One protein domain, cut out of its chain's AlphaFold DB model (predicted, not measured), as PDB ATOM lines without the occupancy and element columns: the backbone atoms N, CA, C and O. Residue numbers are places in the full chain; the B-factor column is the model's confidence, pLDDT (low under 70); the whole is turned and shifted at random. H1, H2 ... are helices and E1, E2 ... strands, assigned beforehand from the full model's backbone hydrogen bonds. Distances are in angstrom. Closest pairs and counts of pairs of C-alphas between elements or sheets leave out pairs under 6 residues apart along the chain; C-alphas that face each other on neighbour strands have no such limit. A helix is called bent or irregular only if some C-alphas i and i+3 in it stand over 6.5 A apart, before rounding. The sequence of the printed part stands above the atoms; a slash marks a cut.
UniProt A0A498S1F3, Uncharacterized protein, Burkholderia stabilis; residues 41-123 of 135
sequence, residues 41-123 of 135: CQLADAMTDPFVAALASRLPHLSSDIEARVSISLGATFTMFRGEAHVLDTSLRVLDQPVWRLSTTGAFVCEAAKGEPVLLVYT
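What this domain is: This is residues 41 to 123 of the 135 residues of an uncharacterized protein of Burkholderia stabilis (UniProt A0A498S1F3). A strongly twisted sheet of five strands has the long helix H1 packed on one face, where it comes near both edge strands, E1 and E2, while H2 folds back beside the last part of H1. The short helix H3 is on the opposite face. The printed part has 83 residues with three named helices and five named strands, in the order H1 H2 E1 H3 E2 E3 E4 E5, and its class is mixed, helices and strands. The sheet runs E1 E5 E4 E3 E2, antiparallel throughout. The whole is compact, with a radius of gyration of the C-alphas of 11.6 A, and rounded, spanning 31 by 30 by 21 A.

Where its parts are: The strands are E1, residues 70 to 74, 13.3 A long; E5, residues 118 to 122, 13.5 A; E4, residues 108 to 111; E3, residues 97 to 102, 15.8 A; and E2, residues 87 to 94, 17.2 A. E5 ends with C-alpha 122 at (27.126, -29.836, -1.661). H1, residues 41 to 58, measures 25.8 A and begins with C-alpha 41 at (12.653, -37.765, 4.520). H2 is residues 60 to 69, 14.5 A, and H3 is residues 78 to 82. H1 is only just irregular, with C-alphas 46 and 49 at 6.9 A, and has a kink of 26 degrees near residue 48. H2 is irregular, with C-alphas 61 and 64 at 8.2 A.

How they stand to each other: E2, E3, E4 and E5 form a meander, each strand the antiparallel neighbour of the one before. Between E2 and E3, N 94 and O 97 are 2.8 A apart; between E3 and E4, N 100 and O 109 are 2.8 A apart. E5 pairs with E4 through N 108 and O 122 at 2.8 A, and with E1 through N 71 and O 121 at 2.8 A. E2 bends by 77 degrees at residue 91. H1 and the sheet make two layers, a helix on one face of a sheet; the closest C-alphas of H1 and E2 are those of Phe 51 and Val 94, 6.0 A, and of H1 and E1 those of Ala 44 and Ile 72, 7.0 A. H1 touches H2 with residues 52 to 57 alone, closest at the C-alphas of Ala 56 and Ser 63, 4.6 A; this helical hairpin has a shallow tilt of 24 degrees, opposite ways. H2 only grazes the sheet, with residues 65 to 69. H3 is on the opposite face from H1, at a height over the sheet of 5.8 A and over none of the strands. Every O i to N i+4 pair is within hydrogen-bond range in H3, against 12 of 14 in H1 and 4 of 6 in H2.

The domain as a whole: The two C-alphas farthest apart are those of His 61 and Gly 115, 31.6 A. The printed part has no cut and no long link. Mean pLDDT of the printed part is 88.3; residues 81 to 85 are under 70.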
ATOM      1  N   CYS A  41      11.486 -36.927   4.269       83.31
ATOM      2  CA  CYS A  41      12.653 -37.765   4.520       83.31
ATOM      3  C   CYS A  41      12.816 -38.795   3.401       83.31
ATOM      4  O   CYS A  41      13.880 -38.874   2.800       83.31
ATOM      5  N   GLN A  42      11.736 -39.492   3.033       86.81
ATOM      6  CA  GLN A  42      11.775 -40.459   1.932       86.81
ATOM      7  C   GLN A  42      12.168 -39.802   0.599       86.81
ATOM      8  O   GLN A  42      12.906 -40.386  -0.194       86.81
ATOM      9  N   LEU A  43      11.676 -38.586   0.344       88.00
ATOM     10  CA  LEU A  43      12.047 -37.816  -0.841       88.00
ATOM     11  C   LEU A  43      13.532 -37.426  -0.818       88.00
ATOM     12  O   LEU A  43      14.203 -37.521  -1.844       88.00
ATOM     13  N   ALA A  44      14.040 -36.987   0.333       87.31
ATOM     14  CA  ALA A  44      15.438 -36.615   0.497       87.31
ATOM     15  C   ALA A  44      16.376 -37.818   0.297       87.31
ATOM     16  O   ALA A  44      17.338 -37.722  -0.466       87.31
ATOM     17  N   ASP A  45      16.050 -38.960   0.904       89.06
ATOM     18  CA  ASP A  45      16.811 -40.204   0.763       89.06
ATOM     19  C   ASP A  45      16.854 -40.654  -0.702       89.06
ATOM     20  O   ASP A  45      17.924 -40.917  -1.248       89.06
ATOM     21  N   ALA A  46      15.705 -40.638  -1.386       91.25
ATOM     22  CA  ALA A  46      15.611 -41.025  -2.793       91.25
ATOM     23  C   ALA A  46      16.425 -40.124  -3.741       91.25
ATOM     24  O   ALA A  46      16.810 -40.563  -4.824       91.25
ATOM     25  N   MET A  47      16.673 -38.867  -3.358       94.62
ATOM     26  CA  MET A  47      17.399 -37.890  -4.176       94.62
ATOM     27  C   MET A  47      18.892 -37.806  -3.857       94.62
ATOM     28  O   MET A  47      19.655 -37.320  -4.695       94.62
ATOM     29  N   THR A  48      19.323 -38.277  -2.685       94.06
ATOM     30  CA  THR A  48      20.702 -38.098  -2.211       94.06
ATOM     31  C   THR A  48      21.697 -38.878  -3.064       94.06
ATOM     32  O   THR A  48      22.623 -38.273  -3.608       94.06
ATOM     33  N   ASP A  49      21.469 -40.174  -3.287       94.81
ATOM     34  CA  ASP A  49      22.368 -40.998  -4.105       94.81
ATOM     35  C   ASP A  49      22.454 -40.511  -5.566       94.81
ATOM     36  O   ASP A  49      23.570 -40.329  -6.066       94.81
ATOM     37  N   PRO A  50      21.335 -40.207  -6.268       96.25
ATOM     38  CA  PRO A  50      21.392 -39.603  -7.600       96.25
ATOM     39  C   PRO A  50      22.168 -38.282  -7.644       96.25
ATOM     40  O   PRO A  50      22.891 -38.020  -8.607       96.25
ATOM     41  N   PHE A  51      22.032 -37.448  -6.610       96.44
ATOM     42  CA  PHE A  51      22.729 -36.168  -6.527       96.44
ATOM     43  C   PHE A  51      24.236 -36.348  -6.330       96.44
ATOM     44  O   PHE A  51      25.023 -35.759  -7.076       96.44
ATOM     45  N   VAL A  52      24.642 -37.208  -5.391       96.00
ATOM     46  CA  VAL A  52      26.047 -37.573  -5.161       96.00
ATOM     47  C   VAL A  52      26.659 -38.153  -6.434       96.00
ATOM     48  O   VAL A  52      27.709 -37.687  -6.871       96.00
ATOM     49  N   ALA A  53      25.982 -39.103  -7.085       95.75
ATOM     50  CA  ALA A  53      26.467 -39.739  -8.306       95.75
ATOM     51  C   ALA A  53      26.646 -38.736  -9.459       95.75
ATOM     52  O   ALA A  53      27.672 -38.748 -10.147       95.75
ATOM     53  N   ALA A  54      25.685 -37.828  -9.655       95.25
ATOM     54  CA  ALA A  54      25.779 -36.798 -10.685       95.25
ATOM     55  C   ALA A  54      26.962 -35.852 -10.433       95.25
ATOM     56  O   ALA A  54      27.738 -35.575 -11.354       95.25
ATOM     57  N   LEU A  55      27.155 -35.400  -9.191       95.19
ATOM     58  CA  LEU A  55      28.289 -34.552  -8.830       95.19
ATOM     59  C   LEU A  55      29.627 -35.287  -8.961       95.19
ATOM     60  O   LEU A  55      30.555 -34.737  -9.554       95.19
ATOM     61  N   ALA A  56      29.718 -36.529  -8.485       94.75
ATOM     62  CA  ALA A  56      30.916 -37.356  -8.591       94.75
ATOM     63  C   ALA A  56      31.304 -37.616 -10.054       94.75
ATOM     64  O   ALA A  56      32.481 -37.555 -10.399       94.75
ATOM     65  N   SER A  57      30.327 -37.813 -10.947       92.62
ATOM     66  CA  SER A  57      30.595 -37.957 -12.384       92.62
ATOM     67  C   SER A  57      31.188 -36.685 -13.008       92.62
ATOM     68  O   SER A  57      32.055 -36.757 -13.880       92.62
ATOM     69  N   ARG A  58      30.755 -35.504 -12.543       91.50
ATOM     70  CA  ARG A  58      31.231 -34.210 -13.050       91.50
ATOM     71  C   ARG A  58      32.569 -33.799 -12.442       91.50
ATOM     72  O   ARG A  58      33.365 -33.142 -13.113       91.50
ATOM     73  N   LEU A  59      32.792 -34.151 -11.180       90.50
ATOM     74  CA  LEU A  59      33.941 -33.773 -10.362       90.50
ATOM     75  C   LEU A  59      34.588 -35.035  -9.760       90.50
ATOM     76  O   LEU A  59      34.624 -35.186  -8.539       90.50
ATOM     77  N   PRO A  60      35.143 -35.941 -10.588       88.38
ATOM     78  CA  PRO A  60      35.621 -37.247 -10.119       88.38
ATOM     79  C   PRO A  60      36.748 -37.143  -9.086       88.38
ATOM     80  O   PRO A  60      36.857 -37.969  -8.185       88.38
ATOM     81  N   HIS A  61      37.546 -36.076  -9.158       88.94
ATOM     82  CA  HIS A  61      38.613 -35.771  -8.203       88.94
ATOM     83  C   HIS A  61      38.111 -35.389  -6.796       88.94
ATOM     84  O   HIS A  61      38.924 -35.276  -5.885       88.94
ATOM     85  N   LEU A  62      36.801 -35.184  -6.618       88.38
ATOM     86  CA  LEU A  62      36.158 -34.851  -5.343       88.38
ATOM     87  C   LEU A  62      35.155 -35.923  -4.890       88.38
ATOM     88  O   LEU A  62      34.434 -35.685  -3.935       88.38
ATOM     89  N   SER A  63      35.081 -37.091  -5.542       86.62
ATOM     90  CA  SER A  63      34.007 -38.074  -5.304       86.62
ATOM     91  C   SER A  63      33.818 -38.451  -3.828       86.62
ATOM     92  O   SER A  63      32.692 -38.444  -3.341       86.62
ATOM     93  N   SER A  64      34.906 -38.739  -3.106       87.69
ATOM     94  CA  SER A  64      34.851 -39.086  -1.678       87.69
ATOM     95  C   SER A  64      34.512 -37.892  -0.779       87.69
ATOM     96  O   SER A  64      33.900 -38.060   0.272       87.69
ATOM     97  N   ASP A  65      34.891 -36.679  -1.185       91.62
ATOM     98  CA  ASP A  65      34.560 -35.442  -0.470       91.62
ATOM     99  C   ASP A  65      33.086 -35.062  -0.658       91.62
ATOM    100  O   ASP A  65      32.440 -34.610   0.284       91.62
ATOM    101  N   ILE A  66      32.539 -35.291  -1.854       92.00
ATOM    102  CA  ILE A  66      31.129 -35.054  -2.175       92.00
ATOM    103  C   ILE A  66      30.240 -35.901  -1.272       92.00
ATOM    104  O   ILE A  66      29.386 -35.348  -0.585       92.00
ATOM    105  N   GLU A  67      30.470 -37.213  -1.220       89.94
ATOM    106  CA  GLU A  67      29.679 -38.127  -0.389       89.94
ATOM    107  C   GLU A  67      29.682 -37.710   1.092       89.94
ATOM    108  O   GLU A  67      28.641 -37.706   1.741       89.94
ATOM    109  N   ALA A  68      30.826 -37.253   1.610       89.12
ATOM    110  CA  ALA A  68      30.967 -36.845   3.007       89.12
ATOM    111  C   ALA A  68      30.377 -35.457   3.340       89.12
ATOM    112  O   ALA A  68      30.199 -35.138   4.518       89.12
ATOM    113  N   ARG A  69      30.134 -34.600   2.340       91.81
ATOM    114  CA  ARG A  69      29.742 -33.188   2.535       91.81
ATOM    115  C   ARG A  69      28.381 -32.820   1.966       91.81
ATOM    116  O   ARG A  69      27.953 -31.674   2.135       91.81
ATOM    117  N   VAL A  70      27.715 -33.733   1.265       94.44
ATOM    118  CA  VAL A  70      26.326 -33.518   0.868       94.44
ATOM    119  C   VAL A  70      25.468 -33.411   2.124       94.44
ATOM    120  O   VAL A  70      25.592 -34.175   3.076       94.44
ATOM    121  N   SER A  71      24.607 -32.404   2.129       93.31
ATOM    122  CA  SER A  71      23.688 -32.109   3.217       93.31
ATOM    123  C   SER A  71      22.301 -31.834   2.659       93.31
ATOM    124  O   SER A  71      22.143 -31.442   1.500       93.31
ATOM    125  N   ILE A  72      21.291 -32.047   3.495       92.06
ATOM    126  CA  ILE A  72      19.888 -31.859   3.143       92.06
ATOM    127  C   ILE A  72      19.352 -30.714   3.997       92.06
ATOM    128  O   ILE A  72      19.440 -30.738   5.224       92.06
ATOM    129  N   SER A  73      18.785 -29.705   3.345       89.00
ATOM    130  CA  SER A  73      18.112 -28.586   3.990       89.00
ATOM    131  C   SER A  73      16.602 -28.746   3.841       89.00
ATOM    132  O   SER A  73      16.055 -28.663   2.741       89.00
ATOM    133  N   LEU A  74      15.934 -29.003   4.966       86.31
ATOM    134  CA  LEU A  74      14.478 -29.108   5.046       86.31
ATOM    135  C   LEU A  74      13.854 -27.736   5.303       86.31
ATOM    136  O   LEU A  74      14.417 -26.911   6.018       86.31
ATOM    137  N   GLY A  75      12.669 -27.499   4.747       82.44
ATOM    138  CA  GLY A  75      11.997 -26.202   4.834       82.44
ATOM    139  C   GLY A  75      12.512 -25.174   3.822       82.44
ATOM    140  O   GLY A  75      11.959 -24.078   3.758       82.44
ATOM    141  N   ALA A  76      13.531 -25.518   3.031       83.56
ATOM    142  CA  ALA A  76      14.187 -24.600   2.115       83.56
ATOM    143  C   ALA A  76      13.923 -24.952   0.650       83.56
ATOM    144  O   ALA A  76      13.950 -26.115   0.255       83.56
ATOM    145  N   THR A  77      13.708 -23.925  -0.165       83.50
ATOM    146  CA  THR A  77      13.604 -24.037  -1.623       83.50
ATOM    147  C   THR A  77      14.753 -23.292  -2.284       83.50
ATOM    148  O   THR A  77      15.361 -22.389  -1.701       83.50
ATOM    149  N   PHE A  78      15.025 -23.593  -3.548       80.75
ATOM    150  CA  PHE A  78      16.034 -22.875  -4.319       80.75
ATOM    151  C   PHE A  78      15.720 -21.376  -4.420       80.75
ATOM    152  O   PHE A  78      16.623 -20.541  -4.387       80.75
ATOM    153  N   THR A  79      14.439 -21.004  -4.484       79.12
ATOM    154  CA  THR A  79      14.019 -19.594  -4.495       79.12
ATOM    155  C   THR A  79      14.426 -18.835  -3.233       79.12
ATOM    156  O   THR A  79      14.749 -17.654  -3.345       79.12
ATOM    157  N   MET A  80      14.480 -19.494  -2.069       76.38
ATOM    158  CA  MET A  80      14.975 -18.887  -0.827       76.38
ATOM    159  C   MET A  80      16.482 -18.601  -0.893       76.38
ATOM    160  O   MET A  80      16.922 -17.568  -0.408       76.38
ATOM    161  N   PHE A  81      17.263 -19.453  -1.566       67.94
ATOM    162  CA  PHE A  81      18.710 -19.256  -1.759       67.94
ATOM    163  C   PHE A  81      19.055 -18.271  -2.884       67.94
ATOM    164  O   PHE A  81      20.107 -17.635  -2.867       67.94
ATOM    165  N   ARG A  82      18.171 -18.121  -3.875       68.81
ATOM    166  CA  ARG A  82      18.382 -17.223  -5.018       68.81
ATOM    167  C   ARG A  82      18.307 -15.739  -4.641       68.81
ATOM    168  O   ARG A  82      18.893 -14.922  -5.341       68.81
ATOM    169  N   GLY A  83      17.588 -15.388  -3.571       60.69
ATOM    170  CA  GLY A  83      17.379 -13.994  -3.157       60.69
ATOM    171  C   GLY A  83      18.668 -13.225  -2.845       60.69
ATOM    172  O   GLY A  83      18.678 -12.002  -2.959       60.69
ATOM    173  N   GLU A  84      19.752 -13.933  -2.517       55.78
ATOM    174  CA  GLU A  84      21.007 -13.334  -2.039       55.78
ATOM    175  C   GLU A  84      22.229 -13.642  -2.927       55.78
ATOM    176  O   GLU A  84      23.293 -13.056  -2.728       55.78
ATOM    177  N   ALA A  85      22.112 -14.529  -3.924       63.16
ATOM    178  CA  ALA A  85      23.256 -15.007  -4.705       63.16
ATOM    179  C   ALA A  85      22.997 -15.022  -6.220       63.16
ATOM    180  O   ALA A  85      21.949 -15.468  -6.694       63.16
ATOM    181  N   HIS A  86      24.004 -14.616  -7.005       77.94
ATOM    182  CA  HIS A  86      24.032 -14.941  -8.430       77.94
ATOM    183  C   HIS A  86      24.211 -16.450  -8.596       77.94
ATOM    184  O   HIS A  86      24.999 -17.086  -7.892       77.94
ATOM    185  N   VAL A  87      23.472 -17.029  -9.536       85.75
ATOM    186  CA  VAL A  87      23.443 -18.476  -9.729       85.75
ATOM    187  C   VAL A  87      23.920 -18.831 -11.126       85.75
ATOM    188  O   VAL A  87      23.542 -18.181 -12.100       85.75
ATOM    189  N   LEU A  88      24.751 -19.866 -11.211       89.25
ATOM    190  CA  LEU A  88      25.317 -20.387 -12.448       89.25
ATOM    191  C   LEU A  88      24.631 -21.714 -12.804       89.25
ATOM    192  O   LEU A  88      24.560 -22.613 -11.960       89.25
ATOM    193  N   ASP A  89      24.138 -21.848 -14.042       89.25
ATOM    194  CA  ASP A  89      23.669 -23.145 -14.558       89.25
ATOM    195  C   ASP A  89      24.874 -24.068 -14.737       89.25
ATOM    196  O   ASP A  89      25.850 -23.719 -15.401       89.25
ATOM    197  N   THR A  90      24.808 -25.256 -14.146       90.31
ATOM    198  CA  THR A  90      25.870 -26.258 -14.267       90.31
ATOM    199  C   THR A  90      25.642 -27.212 -15.439       90.31
ATOM    200  O   THR A  90      26.487 -28.073 -15.683       90.31
ATOM    201  N   SER A  91      24.512 -27.092 -16.152       92.25
ATOM    202  CA  SER A  91      23.955 -28.052 -17.123       92.25
ATOM    203  C   SER A  91      23.673 -29.458 -16.575       92.25
ATOM    204  O   SER A  91      23.108 -30.287 -17.284       92.25
ATOM    205  N   LEU A  92      24.007 -29.728 -15.308       94.44
ATOM    206  CA  LEU A  92      23.687 -30.987 -14.650       94.44
ATOM    207  C   LEU A  92      22.213 -31.015 -14.266       94.44
ATOM    208  O   LEU A  92      21.640 -30.006 -13.833       94.44
ATOM    209  N   ARG A  93      21.618 -32.196 -14.408       94.69
ATOM    210  CA  ARG A  93      20.250 -32.503 -14.003       94.69
ATOM    211  C   ARG A  93      20.258 -33.805 -13.203       94.69
ATOM    212  O   ARG A  93      20.964 -34.739 -13.572       94.69
ATOM    213  N   VAL A  94      19.476 -33.862 -12.134       93.81
ATOM    214  CA  VAL A  94      19.281 -35.042 -11.285       93.81
ATOM    215  C   VAL A  94      17.795 -35.339 -11.275       93.81
ATOM    216  O   VAL A  94      17.029 -34.546 -10.741       93.81
ATOM    217  N   LEU A  95      17.381 -36.438 -11.910       91.75
ATOM    218  CA  LEU A  95      15.960 -36.790 -12.058       91.75
ATOM    219  C   LEU A  95      15.121 -35.588 -12.550       91.75
ATOM    220  O   LEU A  95      14.142 -35.177 -11.930       91.75
ATOM    221  N   ASP A  96      15.587 -34.970 -13.641       90.31
ATOM    222  CA  ASP A  96      15.040 -33.752 -14.261       90.31
ATOM    223  C   ASP A  96      15.099 -32.468 -13.409       90.31
ATOM    224  O   ASP A  96      14.725 -31.394 -13.890       90.31
ATOM    225  N   GLN A  97      15.631 -32.524 -12.184       92.31
ATOM    226  CA  GLN A  97      15.858 -31.344 -11.351       92.31
ATOM    227  C   GLN A  97      17.200 -30.684 -11.683       92.31
ATOM    228  O   GLN A  97      18.227 -31.362 -11.761       92.31
ATOM    229  N   PRO A  98      17.235 -29.361 -11.902       93.50
ATOM    230  CA  PRO A  98      18.473 -28.661 -12.193       93.50
ATOM    231  C   PRO A  98      19.384 -28.557 -10.975       93.50
ATOM    232  O   PRO A  98      18.954 -28.147  -9.897       93.50
ATOM    233  N   VAL A  99      20.666 -28.854 -11.195       94.25
ATOM    234  CA  VAL A  99      21.722 -28.538 -10.238       94.25
ATOM    235  C   VAL A  99      22.291 -27.171 -10.580       94.25
ATOM    236  O   VAL A  99      22.772 -26.916 -11.689       94.25
ATOM    237  N   TRP A 100      22.270 -26.290  -9.603       93.38
ATOM    238  CA  TRP A 100      22.772 -24.935  -9.713       93.38
ATOM    239  C   TRP A 100      24.048 -24.771  -8.906       93.38
ATOM    240  O   TRP A 100      24.242 -25.472  -7.920       93.38
ATOM    241  N   ARG A 101      24.892 -23.810  -9.283       92.31
ATOM    242  CA  ARG A 101      26.047 -23.409  -8.475       92.31
ATOM    243  C   ARG A 101      25.881 -21.976  -7.989       92.31
ATOM    244  O   ARG A 101      25.700 -21.064  -8.794       92.31
ATOM    245  N   LEU A 102      25.966 -21.777  -6.679       88.31
ATOM    246  CA  LEU A 102      25.946 -20.456  -6.059       88.31
ATOM    247  C   LEU A 102      27.294 -19.769  -6.301       88.31
ATOM    248  O   LEU A 102      28.341 -20.342  -6.003       88.31
ATOM    249  N   SER A 103      27.293 -18.551  -6.845       84.69
ATOM    250  CA  SER A 103      28.538 -17.842  -7.169       84.69
ATOM    251  C   SER A 103      29.321 -17.403  -5.930       84.69
ATOM    252  O   SER A 103      30.543 -17.320  -5.978       84.69
ATOM    253  N   THR A 104      28.621 -17.123  -4.829       82.06
ATOM    254  CA  THR A 104      29.196 -16.590  -3.588       82.06
ATOM    255  C   THR A 104      29.923 -17.656  -2.782       82.06
ATOM    256  O   THR A 104      31.029 -17.418  -2.312       82.06
ATOM    257  N   THR A 105      29.312 -18.831  -2.630       83.44
ATOM    258  CA  THR A 105      29.846 -19.935  -1.817       83.44
ATOM    259  C   THR A 105      30.479 -21.042  -2.653       83.44
ATOM    260  O   THR A 105      31.151 -21.916  -2.115       83.44
ATOM    261  N   GLY A 106      30.235 -21.059  -3.965       88.25
ATOM    262  CA  GLY A 106      30.606 -22.170  -4.835       88.25
ATOM    263  C   GLY A 106      29.775 -23.438  -4.617       88.25
ATOM    264  O   GLY A 106      30.054 -24.433  -5.285       88.25
ATOM    265  N   ALA A 107      28.779 -23.410  -3.724       90.81
ATOM    266  CA  ALA A 107      27.964 -24.568  -3.385       90.81
ATOM    267  C   ALA A 107      27.087 -25.007  -4.559       90.81
ATOM    268  O   ALA A 107      26.548 -24.178  -5.296       90.81
ATOM    269  N   PHE A 108      26.928 -26.318  -4.701       93.62
ATOM    270  CA  PHE A 108      26.017 -26.947  -5.642       93.62
ATOM    271  C   PHE A 108      24.703 -27.240  -4.933       93.62
ATOM    272  O   PHE A 108      24.705 -27.838  -3.859       93.62
ATOM    273  N   VAL A 109      23.591 -26.825  -5.529       93.56
ATOM    274  CA  VAL A 109      22.258 -26.952  -4.935       93.56
ATOM    275  C   VAL A 109      21.278 -27.577  -5.919       93.56
ATOM    276  O   VAL A 109      21.288 -27.242  -7.105       93.56
ATOM    277  N   CYS A 110      20.426 -28.472  -5.431       94.06
ATOM    278  CA  CYS A 110      19.382 -29.136  -6.209       94.06
ATOM    279  C   CYS A 110      18.111 -29.241  -5.368       94.06
ATOM    280  O   CYS A 110      18.167 -29.719  -4.238       94.06
ATOM    281  N   GLU A 111      16.961 -28.817  -5.893       93.44
ATOM    282  CA  GLU A 111      15.683 -29.147  -5.247       93.44
ATOM    283  C   GLU A 111      15.426 -30.647  -5.401       93.44
ATOM    284  O   GLU A 111      15.677 -31.211  -6.467       93.44
ATOM    285  N   ALA A 112      14.921 -31.294  -4.352       91.50
ATOM    286  CA  ALA A 112      14.551 -32.705  -4.413       91.50
ATOM    287  C   ALA A 112      13.355 -32.919  -5.360       91.50
ATOM    288  O   ALA A 112      13.281 -33.900  -6.093       91.50
ATOM    289  N   ALA A 113      12.432 -31.957  -5.377       87.88
ATOM    290  CA  ALA A 113      11.367 -31.843  -6.357       87.88
ATOM    291  C   ALA A 113      10.952 -30.374  -6.492       87.88
ATOM    292  O   ALA A 113      11.028 -29.603  -5.536       87.88
ATOM    293  N   LYS A 114      10.476 -29.996  -7.680       85.56
ATOM    294  CA  LYS A 114      10.092 -28.617  -7.991       85.56
ATOM    295  C   LYS A 114       9.076 -28.063  -6.988       85.56
ATOM    296  O   LYS A 114       7.927 -28.504  -6.963       85.56
ATOM    297  N   GLY A 115       9.480 -27.024  -6.261       81.38
ATOM    298  CA  GLY A 115       8.623 -26.320  -5.305       81.38
ATOM    299  C   GLY A 115       8.392 -27.051  -3.980       81.38
ATOM    300  O   GLY A 115       7.670 -26.521  -3.137       81.38
ATOM    301  N   GLU A 116       9.009 -28.218  -3.779       85.69
ATOM    302  CA  GLU A 116       9.033 -28.880  -2.478       85.69
ATOM    303  C   GLU A 116      10.151 -28.284  -1.611       85.69
ATOM    304  O   GLU A 116      11.233 -27.982  -2.122       85.69
ATOM    305  N   PRO A 117       9.930 -28.108  -0.298       87.12
ATOM    306  CA  PRO A 117      10.872 -27.446   0.598       87.12
ATOM    307  C   PRO A 117      11.985 -28.401   1.056       87.12
ATOM    308  O   PRO A 117      12.189 -28.615   2.252       87.12
ATOM    309  N   VAL A 118      12.662 -29.030   0.099       90.12
ATOM    310  CA  VAL A 118      13.746 -29.989   0.322       90.12
ATOM    311  C   VAL A 118      14.858 -29.685  -0.668       90.12
ATOM    312  O   VAL A 118      14.690 -29.853  -1.879       90.12
ATOM    313  N   LEU A 119      16.001 -29.246  -0.154       92.44
ATOM    314  CA  LEU A 119      17.150 -28.853  -0.960       92.44
ATOM    315  C   LEU A 119      18.360 -29.720  -0.614       92.44
ATOM    316  O   LEU A 119      18.743 -29.821   0.550       92.44
ATOM    317  N   LEU A 120      18.985 -30.309  -1.626       94.75
ATOM    318  CA  LEU A 120      20.266 -30.991  -1.508       94.75
ATOM    319  C   LEU A 120      21.385 -29.990  -1.778       94.75
ATOM    320  O   LEU A 120      21.322 -29.233  -2.749       94.75
ATOM    321  N   VAL A 121      22.396 -29.980  -0.914       94.19
ATOM    322  CA  VAL A 121      23.486 -29.006  -0.939       94.19
ATOM    323  C   VAL A 121      24.821 -29.724  -0.808       94.19
ATOM    324  O   VAL A 121      25.070 -30.406   0.183       94.19
ATOM    325  N   TYR A 122      25.707 -29.516  -1.777       94.81
ATOM    326  CA  TYR A 122      27.126 -29.836  -1.661       94.81
ATOM    327  C   TYR A 122      27.932 -28.542  -1.583       94.81
ATOM    328  O   TYR A 122      27.876 -27.716  -2.495       94.81
ATOM    329  N   THR A 123      28.719 -28.380  -0.520       91.19
ATOM    330  CA  THR A 123      29.619 -27.232  -0.359       91.19
ATOM    331  C   THR A 123      31.067 -27.693  -0.512       91.19
ATOM    332  O   THR A 123      31.583 -28.365   0.392       91.19
TER     333      THR A 123